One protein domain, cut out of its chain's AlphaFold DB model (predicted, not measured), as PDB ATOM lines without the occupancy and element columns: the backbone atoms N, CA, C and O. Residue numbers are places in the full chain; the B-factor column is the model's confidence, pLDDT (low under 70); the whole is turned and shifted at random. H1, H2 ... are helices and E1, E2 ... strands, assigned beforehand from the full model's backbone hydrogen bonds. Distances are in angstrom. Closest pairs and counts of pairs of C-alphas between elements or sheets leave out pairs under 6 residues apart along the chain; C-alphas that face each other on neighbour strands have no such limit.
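AT A GLANCE: This is residues 5 to 81 of the 82 residues of an uncharacterized protein of Gammaproteobacteria bacterium (UniProt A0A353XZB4). A hairpin, E1 and E2, stands in the middle, with short helix H1 near E1 and a wide loop on that side; on the other side a long link reaches out to H2. Of 77 printed residues 33, under half, are in named elements, mixed helices and strands: E1, E2, H1, H2. The whole is loose, radius of gyration of the C-alphas 16.4 A, spanning 49 by 35 by 22 A.

IN THESE COORDINATES: Find C-alpha 5 at (-62.382, 109.397, -15.455); E1, residues 5 to 12, runs 21.8 A. E2, residues 16 to 24, runs 26.7 A. H1 is residues 44 to 50, 9.8 A; H2, residues 71 to 79, runs 12.6 A to (-35.914, 106.342, -10.084).

HOW THE PARTS SIT: E1 and E2 are antiparallel at 155 degrees; look at N 8 and O 20, 3.0 A, within hydrogen-bond range. The closest C-alphas of E1 and H1, His 9 and Ala 50, are 5.0 A apart. H2 is apart from E1, E2 and H1. In H1 and H2 every O i to N i+4 pair is within hydrogen-bond range.

THE WHOLE: The links E2 to H1 and H1 to H2 are long. Residues 36 to 41 stand free. The printed part has no cut; no printed residue is under 70 in pLDDT.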
ATOM      1  N   THR A   5     -63.014 110.524 -16.149       95.19
ATOM      2  CA  THR A   5     -62.382 109.397 -15.455       95.19
ATOM      3  C   THR A   5     -62.555 109.529 -13.950       95.19
ATOM      4  O   THR A   5     -62.476 110.641 -13.429       95.19
ATOM      5  N   LEU A   6     -62.725 108.409 -13.254       95.38
ATOM      6  CA  LEU A   6     -62.796 108.341 -11.797       95.38
ATOM      7  C   LEU A   6     -62.080 107.081 -11.320       95.38
ATOM      8  O   LEU A   6     -62.368 105.991 -11.809       95.38
ATOM      9  N   SER A   7     -61.165 107.226 -10.371       95.62
ATOM     10  CA  SER A   7     -60.473 106.096  -9.752       95.62
ATOM     11  C   SER A   7     -61.168 105.717  -8.446       95.62
ATOM     12  O   SER A   7     -61.708 106.582  -7.762       95.62
ATOM     13  N   TYR A   8     -61.152 104.434  -8.101       96.06
ATOM     14  CA  TYR A   8     -61.582 103.925  -6.797       96.06
ATOM     15  C   TYR A   8     -60.688 102.753  -6.392       96.06
ATOM     16  O   TYR A   8     -60.018 102.164  -7.241       96.06
ATOM     17  N   HIS A   9     -60.660 102.401  -5.112       96.88
ATOM     18  CA  HIS A   9     -59.894 101.258  -4.623       96.88
ATOM     19  C   HIS A   9     -60.725 100.364  -3.711       96.88
ATOM     20  O   HIS A   9     -61.756 100.764  -3.174       96.88
ATOM     21  N   ASN A  10     -60.305  99.111  -3.575       95.88
ATOM     22  CA  ASN A  10     -60.956  98.167  -2.683       95.88
ATOM     23  C   ASN A  10     -59.977  97.116  -2.154       95.88
ATOM     24  O   ASN A  10     -58.979  96.818  -2.805       95.88
ATOM     25  N   SER A  11     -60.281  96.518  -1.001       94.62
ATOM     26  CA  SER A  11     -59.530  95.382  -0.472       94.62
ATOM     27  C   SER A  11     -60.030  94.072  -1.080       94.62
ATOM     28  O   SER A  11     -61.129  93.600  -0.790       94.62
ATOM     29  N   VAL A  12     -59.194  93.453  -1.908       94.88
ATOM     30  CA  VAL A  12     -59.428  92.128  -2.476       94.88
ATOM     31  C   VAL A  12     -58.688  91.100  -1.606       94.88
ATOM     32  O   VAL A  12     -57.461  91.164  -1.534       94.88
ATOM     33  N   PRO A  13     -59.364  90.127  -0.961       93.06
ATOM     34  CA  PRO A  13     -58.764  89.285   0.085       93.06
ATOM     35  C   PRO A  13     -57.437  88.598  -0.265       93.06
ATOM     36  O   PRO A  13     -56.584  88.441   0.601       93.06
ATOM     37  N   SER A  14     -57.248  88.195  -1.522       94.56
ATOM     38  CA  SER A  14     -56.024  87.534  -1.989       94.56
ATOM     39  C   SER A  14     -54.974  88.481  -2.581       94.56
ATOM     40  O   SER A  14     -53.881  88.026  -2.899       94.56
ATOM     41  N   PHE A  15     -55.291  89.768  -2.760       94.81
ATOM     42  CA  PHE A  15     -54.433  90.741  -3.451       94.81
ATOM     43  C   PHE A  15     -54.191  92.041  -2.664       94.81
ATOM     44  O   PHE A  15     -53.375  92.856  -3.085       94.81
ATOM     45  N   GLY A  16     -54.857  92.239  -1.524       94.75
ATOM     46  CA  GLY A  16     -54.772  93.473  -0.744       94.75
ATOM     47  C   GLY A  16     -55.552  94.622  -1.386       94.75
ATOM     48  O   GLY A  16     -56.571  94.400  -2.039       94.75
ATOM     49  N   VAL A  17     -55.092  95.857  -1.176       94.25
ATOM     50  CA  VAL A  17     -55.722  97.049  -1.763       94.25
ATOM     51  C   VAL A  17     -55.437  97.092  -3.259       94.25
ATOM     52  O   VAL A  17     -54.285  97.089  -3.683       94.25
ATOM     53  N   TRP A  18     -56.497  97.159  -4.057       95.94
ATOM     54  CA  TRP A  18     -56.425  97.211  -5.506       95.94
ATOM     55  C   TRP A  18     -57.146  98.438  -6.050       95.94
ATOM     56  O   TRP A  18     -58.267  98.735  -5.639       95.94
ATOM     57  N   GLY A  19     -56.505  99.137  -6.988       95.12
ATOM     58  CA  GLY A  19     -57.059 100.305  -7.667       95.12
ATOM     59  C   GLY A  19     -57.755  99.945  -8.980       95.12
ATOM     60  O   GLY A  19     -57.277  99.112  -9.751       95.12
ATOM     61  N   PHE A  20     -58.866 100.615  -9.258       96.19
ATOM     62  CA  PHE A  20     -59.667 100.480 -10.470       96.19
ATOM     63  C   PHE A  20     -59.981 101.864 -11.050       96.19
ATOM     64  O   PHE A  20     -59.996 102.867 -10.336       96.19
ATOM     65  N   ASN A  21     -60.250 101.924 -12.358       95.75
ATOM     66  CA  ASN A  21     -60.595 103.162 -13.057       95.75
ATOM     67  C   ASN A  21     -61.913 103.003 -13.817       95.75
ATOM     68  O   ASN A  21     -62.080 102.073 -14.603       95.75
ATOM     69  N   MET A  22     -62.820 103.953 -13.622       96.19
ATOM     70  CA  MET A  22     -64.007 104.170 -14.442       96.19
ATOM     71  C   MET A  22     -63.715 105.253 -15.471       96.19
ATOM     72  O   MET A  22     -63.063 106.250 -15.156       96.19
ATOM     73  N   ALA A  23     -64.215 105.080 -16.692       96.56
ATOM     74  CA  ALA A  23     -64.000 106.039 -17.764       96.56
ATOM     75  C   ALA A  23     -65.210 106.124 -18.703       96.56
ATOM     76  O   ALA A  23     -65.841 105.110 -19.004       96.56
ATOM     77  N   ARG A  24     -65.550 107.338 -19.150       97.06
ATOM     78  CA  ARG A  24     -66.726 107.620 -19.988       97.06
ATOM     79  C   ARG A  24     -66.477 108.801 -20.932       97.06
ATOM     80  O   ARG A  24     -65.766 109.736 -20.577       97.06
ATOM     81  N   ASN A  25     -67.116 108.759 -22.103       97.50
ATOM     82  CA  ASN A  25     -67.224 109.880 -23.045       97.50
ATOM     83  C   ASN A  25     -68.670 110.381 -23.142       97.50
ATOM     84  O   ASN A  25     -69.613 109.608 -22.948       97.50
ATOM     85  N   GLY A  26     -68.836 111.663 -23.466       96.62
ATOM     86  CA  GLY A  26     -70.109 112.310 -23.785       96.62
ATOM     87  C   GLY A  26     -70.942 112.759 -22.583       96.62
ATOM     88  O   GLY A  26     -71.834 113.587 -22.744       96.62
ATOM     89  N   ALA A  27     -70.682 112.236 -21.383       95.75
ATOM     90  CA  ALA A  27     -71.338 112.685 -20.158       95.75
ATOM     91  C   ALA A  27     -70.493 112.370 -18.915       95.75
ATOM     92  O   ALA A  27     -69.778 111.360 -18.904       95.75
ATOM     93  N   PRO A  28     -70.621 113.176 -17.843       96.12
ATOM     94  CA  PRO A  28     -69.902 112.948 -16.600       96.12
ATOM     95  C   PRO A  28     -70.298 111.625 -15.936       96.12
ATOM     96  O   PRO A  28     -71.368 111.050 -16.181       96.12
ATOM     97  N   LEU A  29     -69.406 111.140 -15.074       95.75
ATOM     98  CA  LEU A  29     -69.690 110.012 -14.193       95.75
ATOM     99  C   LEU A  29     -70.663 110.443 -13.074       95.75
ATOM    100  O   LEU A  29     -70.661 111.620 -12.690       95.75
ATOM    101  N   PRO A  30     -71.508 109.528 -12.561       93.50
ATOM    102  CA  PRO A  30     -72.412 109.819 -11.451       93.50
ATOM    103  C   PRO A  30     -71.670 110.323 -10.208       93.50
ATOM    104  O   PRO A  30     -70.540 109.918  -9.937       93.50
ATOM    105  N   ARG A  31     -72.331 111.189  -9.431       90.00
ATOM    106  CA  ARG A  31     -71.816 111.667  -8.134       90.00
ATOM    107  C   ARG A  31     -72.097 110.704  -6.981       90.00
ATOM    108  O   ARG A  31     -71.455 110.814  -5.949       90.00
ATOM    109  N   SER A  32     -73.063 109.809  -7.155       92.56
ATOM    110  CA  SER A  32     -73.458 108.790  -6.188       92.56
ATOM    111  C   SER A  32     -73.774 107.494  -6.921       92.56
ATOM    112  O   SER A  32     -74.220 107.524  -8.072       92.56
ATOM    113  N   TYR A  33     -73.560 106.371  -6.242       93.50
ATOM    114  CA  TYR A  33     -73.788 105.036  -6.781       93.50
ATOM    115  C   TYR A  33     -74.736 104.275  -5.859       93.50
ATOM    116  O   TYR A  33     -74.450 104.090  -4.677       93.50
ATOM    117  N   ASP A  34     -75.860 103.847  -6.421       93.12
ATOM    118  CA  ASP A  34     -76.889 103.072  -5.737       93.12
ATOM    119  C   ASP A  34     -76.997 101.678  -6.336       93.12
ATOM    120  O   ASP A  34     -76.840 101.494  -7.545       93.12
ATOM    121  N   PHE A  35     -77.278 100.697  -5.481       94.12
ATOM    122  CA  PHE A  35     -77.358  99.292  -5.859       94.12
ATOM    123  C   PHE A  35     -78.745  98.758  -5.508       94.12
ATOM    124  O   PHE A  35     -79.097  98.633  -4.339       94.12
ATOM    125  N   GLU A  36     -79.538  98.452  -6.534       93.88
ATOM    126  CA  GLU A  36     -80.910  97.935  -6.382       93.88
ATOM    127  C   GLU A  36     -80.962  96.403  -6.253       93.88
ATOM    128  O   GLU A  36     -82.007  95.825  -5.956       93.88
ATOM    129  N   ILE A  37     -79.830  95.728  -6.474       95.81
ATOM    130  CA  ILE A  37     -79.695  94.275  -6.359       95.81
ATOM    131  C   ILE A  37     -79.061  93.888  -5.024       95.81
ATOM    132  O   ILE A  37     -78.235  94.616  -4.480       95.81
ATOM    133  N   ALA A  38     -79.398  92.700  -4.521       95.88
ATOM    134  CA  ALA A  38     -78.765  92.163  -3.324       95.88
ATOM    135  C   ALA A  38     -77.278  91.863  -3.582       95.88
ATOM    136  O   ALA A  38     -76.925  91.052  -4.441       95.88
ATOM    137  N   THR A  39     -76.406  92.494  -2.804       96.56
ATOM    138  CA  THR A  39     -74.951  92.327  -2.848       96.56
ATOM    139  C   THR A  39     -74.444  91.764  -1.518       96.56
ATOM    140  O   THR A  39     -75.076  91.895  -0.473       96.56
ATOM    141  N   ARG A  40     -73.284  91.096  -1.543       96.12
ATOM    142  CA  ARG A  40     -72.658  90.525  -0.331       96.12
ATOM    143  C   ARG A  40     -71.631  91.443   0.330       96.12
ATOM    144  O   ARG A  40     -71.167  91.133   1.420       96.12
ATOM    145  N   TYR A  41     -71.210  92.489  -0.369       95.06
ATOM    146  CA  TYR A  41     -70.077  93.320   0.026       95.06
ATOM    147  C   TYR A  41     -70.292  94.782  -0.356       95.06
ATOM    148  O   TYR A  41     -70.133  95.662   0.477       95.06
ATOM    149  N   LEU A  42     -70.658  95.041  -1.611       95.38
ATOM    150  CA  LEU A  42     -70.765  96.396  -2.134       95.38
ATOM    151  C   LEU A  42     -72.116  97.023  -1.790       95.38
ATOM    152  O   LEU A  42     -73.141  96.557  -2.270       95.38
ATOM    153  N   ASP A  43     -72.113  98.117  -1.048       95.56
ATOM    154  CA  ASP A  43     -73.258  99.011  -0.898       95.56
ATOM    155  C   ASP A  43     -72.822 100.462  -1.170       95.56
ATOM    156  O   ASP A  43     -71.675 100.717  -1.557       95.56
ATOM    157  N   ARG A  44     -73.737 101.423  -0.994       95.44
ATOM    158  CA  ARG A  44     -73.433 102.848  -1.188       95.44
ATOM    159  C   ARG A  44     -72.280 103.312  -0.290       95.44
ATOM    160  O   ARG A  44     -71.371 103.969  -0.780       95.44
ATOM    161  N   ALA A  45     -72.289 102.957   0.994       95.19
ATOM    162  CA  ALA A  45     -71.273 103.413   1.942       95.19
ATOM    163  C   ALA A  45     -69.888 102.840   1.603       95.19
ATOM    164  O   ALA A  45     -68.886 103.552   1.667       95.19
ATOM    165  N   VAL A  46     -69.836 101.573   1.188       96.12
ATOM    166  CA  VAL A  46     -68.609 100.924   0.715       96.12
ATOM    167  C   VAL A  46     -68.101 101.585  -0.567       96.12
ATOM    168  O   VAL A  46     -66.900 101.828  -0.683       96.12
ATOM    169  N   MET A  47     -68.984 101.916  -1.514       96.56
ATOM    170  CA  MET A  47     -68.590 102.603  -2.747       96.56
ATOM    171  C   MET A  47     -68.102 104.035  -2.484       96.56
ATOM    172  O   MET A  47     -67.089 104.443  -3.045       96.56
ATOM    173  N   ASP A  48     -68.771 104.780  -1.604       95.88
ATOM    174  CA  ASP A  48     -68.357 106.133  -1.226       95.88
ATOM    175  C   ASP A  48     -66.972 106.115  -0.558       95.88
ATOM    176  O   ASP A  48     -66.111 106.927  -0.891       95.88
ATOM    177  N   ALA A  49     -66.713 105.142   0.322       95.69
ATOM    178  CA  ALA A  49     -65.402 104.962   0.944       95.69
ATOM    179  C   ALA A  49     -64.312 104.558  -0.068       95.69
ATOM    180  O   ALA A  49     -63.184 105.039   0.022       95.69
ATOM    181  N   ALA A  50     -64.647 103.722  -1.056       96.31
ATOM    182  CA  ALA A  50     -63.732 103.293  -2.117       96.31
ATOM    183  C   ALA A  50     -63.216 104.455  -2.988       96.31
ATOM    184  O   ALA A  50     -62.172 104.333  -3.630       96.31
ATOM    185  N   LEU A  51     -63.933 105.583  -3.023       95.69
ATOM    186  CA  LEU A  51     -63.553 106.786  -3.768       95.69
ATOM    187  C   LEU A  51     -62.576 107.697  -3.003       95.69
ATOM    188  O   LEU A  51     -62.054 108.648  -3.586       95.69
ATOM    189  N   ILE A  52     -62.320 107.430  -1.719       94.62
ATOM    190  CA  ILE A  52     -61.444 108.246  -0.874       94.62
ATOM    191  C   ILE A  52     -60.049 107.627  -0.812       94.62
ATOM    192  O   ILE A  52     -59.877 106.506  -0.339       94.62
ATOM    193  N   PHE A  53     -59.040 108.381  -1.245       95.56
ATOM    194  CA  PHE A  53     -57.640 107.958  -1.241       95.56
ATOM    195  C   PHE A  53     -56.879 108.608  -0.081       95.56
ATOM    196  O   PHE A  53     -57.089 109.779   0.237       95.56
ATOM    197  N   GLY A  54     -55.992 107.838   0.552       93.88
ATOM    198  CA  GLY A  54     -54.987 108.384   1.463       93.88
ATOM    199  C   GLY A  54     -53.960 109.225   0.702       93.88
ATOM    200  O   GLY A  54     -53.765 109.029  -0.495       93.88
ATOM    201  N   LYS A  55     -53.288 110.153   1.393       94.44
ATOM    202  CA  LYS A  55     -52.290 111.062   0.787       94.44
ATOM    203  C   LYS A  55     -51.110 110.333   0.136       94.44
ATOM    204  O   LYS A  55     -50.454 110.865  -0.742       94.44
ATOM    205  N   ASP A  56     -50.814 109.133   0.607       92.81
ATOM    206  CA  ASP A  56     -49.740 108.263   0.136       92.81
ATOM    207  C   ASP A  56     -50.081 107.520  -1.165       92.81
ATOM    208  O   ASP A  56     -49.179 107.074  -1.869       92.81
ATOM    209  N   ILE A  57     -51.369 107.407  -1.497       91.31
ATOM    210  CA  ILE A  57     -51.873 106.692  -2.680       91.31
ATOM    211  C   ILE A  57     -52.797 107.559  -3.541       91.31
ATOM    212  O   ILE A  57     -53.525 107.048  -4.397       91.31
ATOM    213  N   GLU A  58     -52.823 108.868  -3.293       91.25
ATOM    214  CA  GLU A  58     -53.635 109.799  -4.061       91.25
ATOM    215  C   GLU A  58     -53.107 109.952  -5.487       91.25
ATOM    216  O   GLU A  58     -51.972 109.603  -5.823       91.25
ATOM    217  N   LYS A  59     -53.963 110.467  -6.367       89.31
ATOM    218  CA  LYS A  59     -53.583 110.691  -7.755       89.31
ATOM    219  C   LYS A  59     -52.450 111.716  -7.822       89.31
ATOM    220  O   LYS A  59     -52.647 112.880  -7.485       89.31
ATOM    221  N   VAL A  60     -51.320 111.294  -8.373       90.50
ATOM    222  CA  VAL A  60     -50.202 112.175  -8.707       90.50
ATOM    223  C   VAL A  60     -50.252 112.604 -10.170       90.50
ATOM    224  O   VAL A  60     -50.787 111.902 -11.039       90.50
ATOM    225  N   GLU A  61     -49.682 113.770 -10.452       90.25
ATOM    226  CA  GLU A  61     -49.432 114.186 -11.825       90.25
ATOM    227  C   GLU A  61     -48.387 113.252 -12.445       90.25
ATOM    228  O   GLU A  61     -47.305 113.048 -11.901       90.25
ATOM    229  N   SER A  62     -48.739 112.631 -13.568       89.75
ATOM    230  CA  SER A  62     -47.879 111.679 -14.266       89.75
ATOM    231  C   SER A  62     -48.031 111.845 -15.777       89.75
ATOM    232  O   SER A  62     -49.115 112.195 -16.258       89.75
ATOM    233  N   PRO A  63     -46.955 111.622 -16.550       92.06
ATOM    234  CA  PRO A  63     -47.010 111.742 -17.996       92.06
ATOM    235  C   PRO A  63     -47.869 110.630 -18.606       92.06
ATOM    236  O   PRO A  63     -47.922 109.502 -18.112       92.06
ATOM    237  N   VAL A  64     -48.505 110.929 -19.737       90.81
ATOM    238  CA  VAL A  64     -49.268 109.930 -20.489       90.81
ATOM    239  C   VAL A  64     -48.308 108.898 -21.076       90.81
ATOM    240  O   VAL A  64     -47.434 109.223 -21.877       90.81
ATOM    241  N   ASN A  65     -48.501 107.636 -20.705       92.31
ATOM    242  CA  ASN A  65     -47.779 106.521 -21.296       92.31
ATOM    243  C   ASN A  65     -48.454 106.089 -22.606       92.31
ATOM    244  O   ASN A  65     -49.659 105.837 -22.633       92.31
ATOM    245  N   SER A  66     -47.681 105.966 -23.684       91.69
ATOM    246  CA  SER A  66     -48.173 105.477 -24.973       91.69
ATOM    247  C   SER A  66     -47.295 104.343 -25.497       91.69
ATOM    248  O   SER A  66     -46.183 104.134 -25.022       91.69
ATOM    249  N   ILE A  67     -47.787 103.597 -26.487       89.25
ATOM    250  CA  ILE A  67     -47.003 102.519 -27.110       89.25
ATOM    251  C   ILE A  67     -45.792 103.088 -27.866       89.25
ATOM    252  O   ILE A  67     -44.715 102.504 -27.824       89.25
ATOM    253  N   LEU A  68     -45.968 104.220 -28.555       91.75
ATOM    254  CA  LEU A  68     -44.915 104.847 -29.365       91.75
ATOM    255  C   LEU A  68     -43.885 105.585 -28.509       91.75
ATOM    256  O   LEU A  68     -42.716 105.668 -28.871       91.75
ATOM    257  N   GLU A  69     -44.323 106.099 -27.367       89.69
ATOM    258  CA  GLU A  69     -43.479 106.770 -26.396       89.69
ATOM    259  C   GLU A  69     -43.771 106.199 -25.000       89.69
ATOM    260  O   GLU A  69     -44.644 106.709 -24.282       89.69
ATOM    261  N   PRO A  70     -43.083 105.108 -24.615       88.88
ATOM    262  CA  PRO A  70     -43.351 104.413 -23.367       88.88
ATOM    263  C   PRO A  70     -42.665 105.128 -22.195       88.88
ATOM    264  O   PRO A  70     -41.632 104.692 -21.679       88.88
ATOM    265  N   LYS A  71     -43.256 106.253 -21.776       92.19
ATOM    266  CA  LYS A  71     -42.808 107.099 -20.655       92.19
ATOM    267  C   LYS A  71     -42.582 106.326 -19.358       92.19
ATOM    268  O   LYS A  71     -41.720 106.707 -18.575       92.19
ATOM    269  N   LEU A  72     -43.294 105.219 -19.160       91.31
ATOM    270  CA  LEU A  72     -43.143 104.375 -17.979       91.31
ATOM    271  C   LEU A  72     -41.696 103.899 -17.774       91.31
ATOM    272  O   LEU A  72     -41.181 103.982 -16.666       91.31
ATOM    273  N   TYR A  73     -41.016 103.451 -18.835       91.25
ATOM    274  CA  TYR A  73     -39.629 102.989 -18.710       91.25
ATOM    275  C   TYR A  73     -38.672 104.123 -18.342       91.25
ATOM    276  O   TYR A  73     -37.716 103.893 -17.610       91.25
ATOM    277  N   GLN A  74     -38.931 105.335 -18.836       91.50
ATOM    278  CA  GLN A  74     -38.115 106.510 -18.525       91.50
ATOM    279  C   GLN A  74     -38.195 106.824 -17.028       91.50
ATOM    280  O   GLN A  74     -37.155 106.930 -16.386       91.50
ATOM    281  N   LEU A  75     -39.410 106.834 -16.464       91.94
ATOM    282  CA  LEU A  75     -39.639 107.069 -15.034       91.94
ATOM    283  C   LEU A  75     -38.919 106.042 -14.149       91.94
ATOM    284  O   LEU A  75     -38.225 106.422 -13.214       91.94
ATOM    285  N   TYR A  76     -39.020 104.746 -14.466       92.69
ATOM    286  CA  TYR A  76     -38.321 103.713 -13.687       92.69
ATOM    287  C   TYR A  76     -36.794 103.811 -13.800       92.69
ATOM    288  O   TYR A  76     -36.086 103.542 -12.834       92.69
ATOM    289  N   ILE A  77     -36.261 104.183 -14.968       93.88
ATOM    290  CA  ILE A  77     -34.813 104.375 -15.144       93.88
ATOM    291  C   ILE A  77     -34.318 105.590 -14.353       93.88
ATOM    292  O   ILE A  77     -33.191 105.566 -13.862       93.88
ATOM    293  N   GLU A  78     -35.112 106.656 -14.269       93.00
ATOM    294  CA  GLU A  78     -34.797 107.839 -13.464       93.00
ATOM    295  C   GLU A  78     -34.795 107.513 -11.967       93.00
ATOM    296  O   GLU A  78     -33.824 107.844 -11.293       93.00
ATOM    297  N   ASP A  79     -35.804 106.784 -11.484       91.25
ATOM    298  CA  ASP A  79     -35.914 106.342 -10.084       91.25
ATOM    299  C   ASP A  79     -34.740 105.442  -9.657       91.25
ATOM    300  O   ASP A  79     -34.163 105.605  -8.589       91.25
ATOM    301  N   LEU A  80     -34.282 104.545 -10.540       93.62
ATOM    302  CA  LEU A  80     -33.104 103.706 -10.275       93.62
ATOM    303  C   LEU A  80     -31.776 104.482 -10.194       93.62
ATOM    304  O   LEU A  80     -30.769 103.911  -9.775       93.62
ATOM    305  N   LYS A  81     -31.731 105.733 -10.669       91.88
ATOM    306  CA  LYS A  81     -30.524 106.577 -10.639       91.88
ATOM    307  C   LYS A  81     -30.467 107.506  -9.426       91.88
ATOM    308  O   LYS A  81     -29.400 108.083  -9.205       91.88
TER     309      LYS A  81